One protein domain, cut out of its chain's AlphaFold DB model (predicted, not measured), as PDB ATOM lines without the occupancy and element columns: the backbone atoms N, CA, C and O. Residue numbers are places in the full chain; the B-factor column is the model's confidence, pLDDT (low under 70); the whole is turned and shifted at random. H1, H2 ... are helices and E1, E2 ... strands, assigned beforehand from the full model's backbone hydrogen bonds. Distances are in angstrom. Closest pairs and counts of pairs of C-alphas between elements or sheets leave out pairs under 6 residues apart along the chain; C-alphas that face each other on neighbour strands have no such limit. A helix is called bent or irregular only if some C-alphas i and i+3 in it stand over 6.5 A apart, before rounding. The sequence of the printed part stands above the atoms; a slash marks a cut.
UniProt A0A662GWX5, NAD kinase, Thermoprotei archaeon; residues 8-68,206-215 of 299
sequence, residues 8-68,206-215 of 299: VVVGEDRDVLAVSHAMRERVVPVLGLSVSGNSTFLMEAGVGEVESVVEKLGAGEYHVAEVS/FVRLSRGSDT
ATOM      1  N   VAL A   8    -152.139 -96.422  78.128       93.38
ATOM      2  CA  VAL A   8    -152.613 -97.608  78.851       93.38
ATOM      3  C   VAL A   8    -151.479 -98.623  78.931       93.38
ATOM      4  O   VAL A   8    -150.912 -99.003  77.908       93.38
ATOM      5  N   VAL A   9    -151.145 -99.053  80.145       93.88
ATOM      6  CA  VAL A   9    -150.112-100.061  80.406       93.88
ATOM      7  C   VAL A   9    -150.791-101.322  80.905       93.88
ATOM      8  O   VAL A   9    -151.488-101.280  81.911       93.88
ATOM      9  N   VAL A  10    -150.574-102.443  80.222       92.44
ATOM     10  CA  VAL A  10    -151.086-103.757  80.625       92.44
ATOM     11  C   VAL A  10    -149.920-104.584  81.160       92.44
ATOM     12  O   VAL A  10    -148.984-104.851  80.407       92.44
ATOM     13  N   GLY A  11    -149.947-104.970  82.437       88.94
ATOM     14  CA  GLY A  11    -148.828-105.688  83.063       88.94
ATOM     15  C   GLY A  11    -148.841-105.648  84.590       88.94
ATOM     16  O   GLY A  11    -149.884-105.853  85.212       88.94
ATOM     17  N   GLU A  12    -147.677-105.372  85.179       85.88
ATOM     18  CA  GLU A  12    -147.433-105.173  86.616       85.88
ATOM     19  C   GLU A  12    -146.792-103.798  86.907       85.88
ATOM     20  O   GLU A  12    -146.434-103.050  85.997       85.88
ATOM     21  N   ASP A  13    -146.614-103.443  88.186       87.38
ATOM     22  CA  ASP A  13    -146.055-102.145  88.614       87.38
ATOM     23  C   ASP A  13    -144.727-101.800  87.918       87.38
ATOM     24  O   ASP A  13    -144.482-100.644  87.570       87.38
ATOM     25  N   ARG A  14    -143.883-102.806  87.653       87.00
ATOM     26  CA  ARG A  14    -142.608-102.630  86.939       87.00
ATOM     27  C   ARG A  14    -142.783-102.136  85.501       87.00
ATOM     28  O   ARG A  14    -141.942-101.388  85.015       87.00
ATOM     29  N   ASP A  15    -143.862-102.534  84.832       91.50
ATOM     30  CA  ASP A  15    -144.129-102.153  83.446       91.50
ATOM     31  C   ASP A  15    -144.568-100.689  83.388       91.50
ATOM     32  O   ASP A  15    -144.144 -99.934  82.514       91.50
ATOM     33  N   VAL A  16    -145.335-100.247  84.391       92.12
ATOM     34  CA  VAL A  16    -145.683 -98.832  84.568       92.12
ATOM     35  C   VAL A  16    -144.436 -97.986  84.820       92.12
ATOM     36  O   VAL A  16    -144.299 -96.922  84.214       92.12
ATOM     37  N   LEU A  17    -143.504 -98.449  85.661       91.88
ATOM     38  CA  LEU A  17    -142.220 -97.766  85.872       91.88
ATOM     39  C   LEU A  17    -141.411 -97.678  84.573       91.88
ATOM     40  O   LEU A  17    -140.930 -96.602  84.217       91.88
ATOM     41  N   ALA A  18    -141.313 -98.777  83.823       91.31
ATOM     42  CA  ALA A  18    -140.598 -98.809  82.551       91.31
ATOM     43  C   ALA A  18    -141.183 -97.810  81.537       91.31
ATOM     44  O   ALA A  18    -140.440 -97.050  80.911       91.31
ATOM     45  N   VAL A  19    -142.514 -97.753  81.419       91.88
ATOM     46  CA  VAL A  19    -143.208 -96.778  80.563       91.88
ATOM     47  C   VAL A  19    -142.987 -95.348  81.064       91.88
ATOM     48  O   VAL A  19    -142.676 -94.469  80.263       91.88
ATOM     49  N   SER A  20    -143.067 -95.113  82.377       89.75
ATOM     50  CA  SER A  20    -142.787 -93.810  82.995       89.75
ATOM     51  C   SER A  20    -141.389 -93.294  82.633       89.75
ATOM     52  O   SER A  20    -141.242 -92.157  82.177       89.75
ATOM     53  N   HIS A  21    -140.360 -94.142  82.720       89.31
ATOM     54  CA  HIS A  21    -139.001 -93.776  82.308       89.31
ATOM     55  C   HIS A  21    -138.873 -93.547  80.798       89.31
ATOM     56  O   HIS A  21    -138.210 -92.597  80.374       89.31
ATOM     57  N   ALA A  22    -139.531 -94.366  79.973       89.12
ATOM     58  CA  ALA A  22    -139.518 -94.209  78.518       89.12
ATOM     59  C   ALA A  22    -140.145 -92.879  78.060       89.12
ATOM     60  O   ALA A  22    -139.733 -92.311  77.045       89.12
ATOM     61  N   MET A  23    -141.105 -92.347  78.825       85.44
ATOM     62  CA  MET A  23    -141.724 -91.045  78.566       85.44
ATOM     63  C   MET A  23    -140.817 -89.851  78.910       85.44
ATOM     64  O   MET A  23    -141.032 -88.761  78.371       85.44
ATOM     65  N   ARG A  24    -139.770 -90.044  79.727       81.06
ATOM     66  CA  ARG A  24    -138.826 -89.003  80.176       81.06
ATOM     67  C   ARG A  24    -139.551 -87.773  80.757       81.06
ATOM     68  O   ARG A  24    -140.153 -87.839  81.827       81.06
ATOM     69  N   GLU A  25    -139.501 -86.658  80.029       76.00
ATOM     70  CA  GLU A  25    -140.083 -85.366  80.403       76.00
ATOM     71  C   GLU A  25    -141.524 -85.173  79.915       76.00
ATOM     72  O   GLU A  25    -142.126 -84.121  80.151       76.00
ATOM     73  N   ARG A  26    -142.085 -86.151  79.192       81.56
ATOM     74  CA  ARG A  26    -143.465 -86.090  78.705       81.56
ATOM     75  C   ARG A  26    -144.421 -86.382  79.853       81.56
ATOM     76  O   ARG A  26    -144.257 -87.354  80.581       81.56
ATOM     77  N   VAL A  27    -145.438 -85.541  79.964       81.88
ATOM     78  CA  VAL A  27    -146.441 -85.598  81.025       81.88
ATOM     79  C   VAL A  27    -147.750 -86.065  80.392       81.88
ATOM     80  O   VAL A  27    -148.592 -85.252  80.023       81.88
ATOM     81  N   VAL A  28    -147.874 -87.377  80.179       91.88
ATOM     82  CA  VAL A  28    -149.097 -88.007  79.653       91.88
ATOM     83  C   VAL A  28    -149.715 -88.856  80.767       91.88
ATOM     84  O   VAL A  28    -148.972 -89.599  81.414       91.88
ATOM     85  N   PRO A  29    -151.033 -88.760  81.024       93.56
ATOM     86  CA  PRO A  29    -151.709 -89.626  81.983       93.56
ATOM     87  C   PRO A  29    -151.492 -91.109  81.676       93.56
ATOM     88  O   PRO A  29    -151.607 -91.535  80.528       93.56
ATOM     89  N   VAL A  30    -151.205 -91.892  82.715       94.31
ATOM     90  CA  VAL A  30    -151.021 -93.344  82.634       94.31
ATOM     91  C   VAL A  30    -152.175 -94.059  83.320       94.31
ATOM     92  O   VAL A  30    -152.508 -93.759  84.466       94.31
ATOM     93  N   LEU A  31    -152.756 -95.041  82.639       93.69
ATOM     94  CA  LEU A  31    -153.715 -95.983  83.202       93.69
ATOM     95  C   LEU A  31    -153.097 -97.379  83.232       93.69
ATOM     96  O   LEU A  31    -152.835 -97.969  82.186       93.69
ATOM     97  N   GLY A  32    -152.866 -97.904  84.431       92.50
ATOM     98  CA  GLY A  32    -152.367 -99.261  84.619       92.50
ATOM     99  C   GLY A  32    -153.500-100.283  84.691       92.50
ATOM    100  O   GLY A  32    -154.423-100.122  85.490       92.50
ATOM    101  N   LEU A  33    -153.399-101.348  83.899       90.75
ATOM    102  CA  LEU A  33    -154.264-102.520  83.923       90.75
ATOM    103  C   LEU A  33    -153.459-103.759  84.318       90.75
ATOM    104  O   LEU A  33    -152.504-104.152  83.647       90.75
ATOM    105  N   SER A  34    -153.866-104.383  85.415       84.81
ATOM    106  CA  SER A  34    -153.189-105.537  85.989       84.81
ATOM    107  C   SER A  34    -153.625-106.829  85.312       84.81
ATOM    108  O   SER A  34    -154.808-107.173  85.315       84.81
ATOM    109  N   VAL A  35    -152.665-107.587  84.779       78.50
ATOM    110  CA  VAL A  35    -152.942-108.919  84.199       78.50
ATOM    111  C   VAL A  35    -153.356-109.915  85.283       78.50
ATOM    112  O   VAL A  35    -154.142-110.817  85.028       78.50
ATOM    113  N   SER A  36    -152.881-109.714  86.514       68.12
ATOM    114  CA  SER A  36    -153.217-110.550  87.673       68.12
ATOM    115  C   SER A  36    -154.628-110.318  88.232       68.12
ATOM    116  O   SER A  36    -154.932-110.843  89.300       68.12
ATOM    117  N   GLY A  37    -155.438-109.465  87.592       65.31
ATOM    118  CA  GLY A  37    -156.783-109.086  88.047       65.31
ATOM    119  C   GLY A  37    -156.805-108.084  89.209       65.31
ATOM    120  O   GLY A  37    -157.831-107.479  89.495       65.31
ATOM    121  N   ASN A  38    -155.661-107.848  89.854       64.44
ATOM    122  CA  ASN A  38    -155.586-107.103  91.103       64.44
ATOM    123  C   ASN A  38    -155.150-105.648  90.921       64.44
ATOM    124  O   ASN A  38    -154.103-105.386  90.328       64.44
ATOM    125  N   SER A  39    -155.879-104.709  91.533       68.19
ATOM    126  CA  SER A  39    -155.395-103.337  91.696       68.19
ATOM    127  C   SER A  39    -154.202-103.291  92.661       68.19
ATOM    128  O   SER A  39    -154.187-103.919  93.726       68.19
ATOM    129  N   THR A  40    -153.177-102.540  92.274       74.81
ATOM    130  CA  THR A  40    -151.948-102.310  93.049       74.81
ATOM    131  C   THR A  40    -151.778-100.803  93.266       74.81
ATOM    132  O   THR A  40    -152.712-100.022  93.082       74.81
ATOM    133  N   PHE A  41    -150.604-100.338  93.698       77.19
ATOM    134  CA  PHE A  41    -150.380 -98.898  93.866       77.19
ATOM    135  C   PHE A  41    -150.353 -98.156  92.523       77.19
ATOM    136  O   PHE A  41    -150.891 -97.047  92.418       77.19
ATOM    137  N   LEU A  42    -149.780 -98.779  91.491       85.31
ATOM    138  CA  LEU A  42    -149.670 -98.201  90.154       85.31
ATOM    139  C   LEU A  42    -150.748 -98.714  89.185       85.31
ATOM    140  O   LEU A  42    -151.110 -97.983  88.265       85.31
ATOM    141  N   MET A  43    -151.320 -99.899  89.425       87.12
ATOM    142  CA  MET A  43    -152.431-100.443  88.635       87.12
ATOM    143  C   MET A  43    -153.786-100.011  89.174       87.12
ATOM    144  O   MET A  43    -154.030-100.042  90.381       87.12
ATOM    145  N   GLU A  44    -154.680 -99.622  88.272       86.69
ATOM    146  CA  GLU A  44    -156.000 -99.117  88.626       86.69
ATOM    147  C   GLU A  44    -157.078-100.198  88.617       86.69
ATOM    148  O   GLU A  44    -157.893-100.228  89.535       86.69
ATOM    149  N   ALA A  45    -157.061-101.087  87.626       84.69
ATOM    150  CA  ALA A  45    -158.060-102.140  87.457       84.69
ATOM    151  C   ALA A  45    -157.431-103.422  86.898       84.69
ATOM    152  O   ALA A  45    -156.310-103.395  86.383       84.69
ATOM    153  N   GLY A  46    -158.142-104.542  86.997       85.12
ATOM    154  CA  GLY A  46    -157.766-105.778  86.319       85.12
ATOM    155  C   GLY A  46    -158.050-105.724  84.814       85.12
ATOM    156  O   GLY A  46    -158.945-105.015  84.359       85.12
ATOM    157  N   VAL A  47    -157.328-106.519  84.020       84.94
ATOM    158  CA  VAL A  47    -157.608-106.665  82.575       84.94
ATOM    159  C   VAL A  47    -159.015-107.225  82.315       84.94
ATOM    160  O   VAL A  47    -159.638-106.871  81.319       84.94
ATOM    161  N   GLY A  48    -159.561-108.035  83.228       83.25
ATOM    162  CA  GLY A  48    -160.950-108.506  83.147       83.25
ATOM    163  C   GLY A  48    -161.999-107.389  83.256       83.25
ATOM    164  O   GLY A  48    -163.137-107.577  82.845       83.25
ATOM    165  N   GLU A  49    -161.625-106.208  83.757       83.88
ATOM    166  CA  GLU A  49    -162.527-105.063  83.943       83.88
ATOM    167  C   GLU A  49    -162.446-104.045  82.792       83.88
ATOM    168  O   GLU A  49    -163.032-102.966  82.882       83.88
ATOM    169  N   VAL A  50    -161.730-104.360  81.703       89.12
ATOM    170  CA  VAL A  50    -161.464-103.429  80.589       89.12
ATOM    171  C   VAL A  50    -162.734-102.806  80.015       89.12
ATOM    172  O   VAL A  50    -162.729-101.611  79.733       89.12
ATOM    173  N   GLU A  51    -163.822-103.564  79.870       89.06
ATOM    174  CA  GLU A  51    -165.087-103.021  79.356       89.06
ATOM    175  C   GLU A  51    -165.609-101.890  80.253       89.06
ATOM    176  O   GLU A  51    -165.817-100.771  79.782       89.06
ATOM    177  N   SER A  52    -165.692-102.129  81.566       88.44
ATOM    178  CA  SER A  52    -166.115-101.115  82.539       88.44
ATOM    179  C   SER A  52    -165.155 -99.922  82.592       88.44
ATOM    180  O   SER A  52    -165.579 -98.777  82.756       88.44
ATOM    181  N   VAL A  53    -163.851-100.168  82.444       89.88
ATOM    182  CA  VAL A  53    -162.833 -99.112  82.380       89.88
ATOM    183  C   VAL A  53    -163.079 -98.203  81.176       89.88
ATOM    184  O   VAL A  53    -163.085 -96.982  81.327       89.88
ATOM    185  N   VAL A  54    -163.303 -98.777  79.991       91.56
ATOM    186  CA  VAL A  54    -163.550 -98.023  78.754       91.56
ATOM    187  C   VAL A  54    -164.857 -97.238  78.840       91.56
ATOM    188  O   VAL A  54    -164.878 -96.071  78.451       91.56
ATOM    189  N   GLU A  55    -165.918 -97.825  79.397       92.06
ATOM    190  CA  GLU A  55    -167.186 -97.124  79.642       92.06
ATOM    191  C   GLU A  55    -166.990 -95.895  80.536       92.06
ATOM    192  O   GLU A  55    -167.410 -94.794  80.175       92.06
ATOM    193  N   LYS A  56    -166.279 -96.047  81.662       91.12
ATOM    194  CA  LYS A  56    -165.983 -94.936  82.581       91.12
ATOM    195  C   LYS A  56    -165.124 -93.857  81.934       91.12
ATOM    196  O   LYS A  56    -165.387 -92.673  82.126       91.12
ATOM    197  N   LEU A  57    -164.116 -94.244  81.150       91.69
ATOM    198  CA  LEU A  57    -163.301 -93.294  80.390       91.69
ATOM    199  C   LEU A  57    -164.157 -92.504  79.392       91.69
ATOM    200  O   LEU A  57    -164.064 -91.278  79.355       91.69
ATOM    201  N   GLY A  58    -165.017 -93.187  78.630       90.81
ATOM    202  CA  GLY A  58    -165.926 -92.562  77.664       90.81
ATOM    203  C   GLY A  58    -166.969 -91.648  78.312       90.81
ATOM    204  O   GLY A  58    -167.334 -90.626  77.733       90.81
ATOM    205  N   ALA A  59    -167.405 -91.975  79.530       92.44
ATOM    206  CA  ALA A  59    -168.313 -91.158  80.333       92.44
ATOM    207  C   ALA A  59    -167.620 -89.998  81.080       92.44
ATOM    208  O   ALA A  59    -168.298 -89.163  81.678       92.44
ATOM    209  N   GLY A  60    -166.283 -89.919  81.064       89.62
ATOM    210  CA  GLY A  60    -165.526 -88.929  81.838       89.62
ATOM    211  C   GLY A  60    -165.513 -89.199  83.349       89.62
ATOM    212  O   GLY A  60    -165.202 -88.309  84.141       89.62
ATOM    213  N   GLU A  61    -165.833 -90.423  83.772       91.06
ATOM    214  CA  GLU A  61    -165.881 -90.864  85.169       91.06
ATOM    215  C   GLU A  61    -164.494 -91.272  85.685       91.06
ATOM    216  O   GLU A  61    -164.262 -92.378  86.175       91.06
ATOM    217  N   TYR A  62    -163.538 -90.359  85.570       91.19
ATOM    218  CA  TYR A  62    -162.187 -90.537  86.080       91.19
ATOM    219  C   TYR A  62    -161.612 -89.204  86.551       91.19
ATOM    220  O   TYR A  62    -162.158 -88.128  86.310       91.19
ATOM    221  N   HIS A  63    -160.485 -89.267  87.242       91.12
ATOM    222  CA  HIS A  63    -159.660 -88.096  87.495       91.12
ATOM    223  C   HIS A  63    -158.196 -88.426  87.250       91.12
ATOM    224  O   HIS A  63    -157.785 -89.584  87.316       91.12
ATOM    225  N   VAL A  64    -157.410 -87.395  86.957       92.06
ATOM    226  CA  VAL A  64    -155.961 -87.516  86.829       92.06
ATOM    227  C   VAL A  64    -155.340 -87.111  88.160       92.06
ATOM    228  O   VAL A  64    -155.505 -85.980  88.609       92.06
ATOM    229  N   ALA A  65    -154.670 -88.054  88.810       90.31
ATOM    230  CA  ALA A  65    -153.932 -87.833  90.039       90.31
ATOM    231  C   ALA A  65    -152.473 -87.492  89.721       90.31
ATOM    232  O   ALA A  65    -151.805 -88.212  88.975       90.31
ATOM    233  N   GLU A  66    -151.978 -86.418  90.328       91.81
ATOM    234  CA  GLU A  66    -150.566 -86.055  90.292       91.81
ATOM    235  C   GLU A  66    -149.794 -86.842  91.350       91.81
ATOM    236  O   GLU A  66    -150.176 -86.888  92.520       91.81
ATOM    237  N   VAL A  67    -148.690 -87.452  90.931       91.38
ATOM    238  CA  VAL A  67    -147.801 -88.228  91.792       91.38
ATOM    239  C   VAL A  67    -146.412 -87.604  91.757       91.38
ATOM    240  O   VAL A  67    -145.815 -87.438  90.688       91.38
ATOM    241  N   SER A  68    -145.898 -87.254  92.936       93.88
ATOM    242  CA  SER A  68    -144.571 -86.659  93.097       93.88
ATOM    243  C   SER A  68    -143.476 -87.615  92.610       93.88
ATOM    244  O   SER A  68    -143.548 -88.825  92.829       93.88
ATOM    245  N   PHE A 206    -151.462 -90.050  86.734       92.00
ATOM    246  CA  PHE A 206    -152.137 -91.344  86.779       92.00
ATOM    247  C   PHE A 206    -153.643 -91.188  86.665       92.00
ATOM    248  O   PHE A 206    -154.247 -90.410  87.399       92.00
ATOM    249  N   VAL A 207    -154.267 -91.961  85.783       92.75
ATOM    250  CA  VAL A 207    -155.725 -92.043  85.703       92.75
ATOM    251  C   VAL A 207    -156.255 -92.892  86.851       92.75
ATOM    252  O   VAL A 207    -155.781 -94.000  87.101       92.75
ATOM    253  N   ARG A 208    -157.259 -92.358  87.544       89.12
ATOM    254  CA  ARG A 208    -157.941 -92.984  88.674       89.12
ATOM    255  C   ARG A 208    -159.446 -93.007  88.425       89.12
ATOM    256  O   ARG A 208    -160.064 -91.958  88.238       89.12
ATOM    257  N   LEU A 209    -160.028 -94.201  88.455       85.38
ATOM    258  CA  LEU A 209    -161.439 -94.471  88.157       85.38
ATOM    259  C   LEU A 209    -162.331 -94.365  89.402       85.38
ATOM    260  O   LEU A 209    -163.548 -94.292  89.290       85.38
ATOM    261  N   SER A 210    -161.745 -94.355  90.603       72.00
ATOM    262  CA  SER A 210    -162.480 -94.210  91.867       72.00
ATOM    263  C   SER A 210    -161.923 -93.071  92.725       72.00
ATOM    264  O   SER A 210    -160.718 -92.832  92.770       72.00
ATOM    265  N   ARG A 211    -162.799 -92.335  93.425       57.22
ATOM    266  CA  ARG A 211    -162.387 -91.256  94.338       57.22
ATOM    267  C   ARG A 211    -161.982 -91.823  95.703       57.22
ATOM    268  O   ARG A 211    -162.835 -92.199  96.497       57.22
ATOM    269  N   GLY A 212    -160.678 -91.824  95.990       52.84
ATOM    270  CA  GLY A 212    -160.098 -91.750  97.341       52.84
ATOM    271  C   GLY A 212    -160.245 -92.945  98.301       52.84
ATOM    272  O   GLY A 212    -159.464 -93.030  99.245       52.84
ATOM    273  N   SER A 213    -161.174 -93.884  98.106       50.16
ATOM    274  CA  SER A 213    -161.429 -94.959  99.087       50.16
ATOM    275  C   SER A 213    -160.554 -96.208  98.929       50.16
ATOM    276  O   SER A 213    -160.582 -97.082  99.794       50.16
ATOM    277  N   ASP A 214    -159.775 -96.321  97.850       63.44
ATOM    278  CA  ASP A 214    -159.087 -97.574  97.509       63.44
ATOM    279  C   ASP A 214    -157.628 -97.637  97.992       63.44
ATOM    280  O   ASP A 214    -157.058 -98.714  98.123       63.44
ATOM    281  N   THR A 215    -157.007 -96.511  98.361       66.62
ATOM    282  CA  THR A 215    -155.613 -96.511  98.839       66.62
ATOM    283  C   THR A 215    -155.453 -97.246 100.167       66.62
ATOM    284  O   THR A 215    -154.583 -98.105 100.293       66.62
TER     285      THR A 215
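Overview. This is residues 8 to 68 and 206 to 215 of the 299 residues of the protein "NAD kinase" of Thermoprotei archaeon (UniProt A0A662GWX5). A short pair of parallel strands, E1 and E2, sits between two helices, H1 on one side and H2 on the other, while a second, antiparallel pair, E3 and E4, closes the end where E2 begins. A loop of residues 35 to 46 swings out beyond E2 and comes back to it, residues 45 to 46 pairing with 33 to 34. The printed part has 71 residues, with two named helices and four named strands in the order E1 H1 E2 H2 E3 E4, of mixed class. It is compact and rounded, with a radius of gyration of the C-alphas of 11.7 A and spans of 30 by 24 by 22 A.

Arrangement. E1, residues 8 to 11, and E2, residues 30 to 34, are parallel at 30 degrees, with N 9 and O 31 2.9 A apart. With H1, residues 13 to 23, they form a strand-helix-strand unit, two parallel neighbour strands joined through a helix, with a right-handed crossover. The closest C-alphas of E1 and H1 are those of Val 9 and Val 16, 6.2 A apart. The closest C-alphas of E2 and H2, residues 47 to 58, are those of Leu 33 and Val 47, 5.5 A apart. H1 and H2 are apart. E3, residues 63 to 67, and E4, residues 206 to 208, are antiparallel at 138 degrees, with N 65 and O 206 2.8 A apart. The closest C-alphas of E2 and E4 are those of Val 30 and Phe 206, 4.7 A apart. In H1 every O i to N i+4 pair is within hydrogen-bond range, in H2 6 of 8.

Along the chain. E1 begins at C-alpha 8, (-152.613, -97.608, 78.851), and E4 ends at C-alpha 208, (-157.941, -92.984, 88.674). H2 is 17.1 A long, H1 15.6 A, E2 12.8 A, E3 12.6 A. H2 is irregular, with C-alphas 48 and 51 7.8 A apart.

Size, cuts and confidence. Residues 69 to 205 are not printed, and C-alphas 68 and 206 are 10.9 A apart across this cut. The link from E2 to H2 is long, and residues 21 to 26, of which 21 to 23 belong to H1, stand free. Residues 36 to 39 and 211 to 215 have pLDDT under 70.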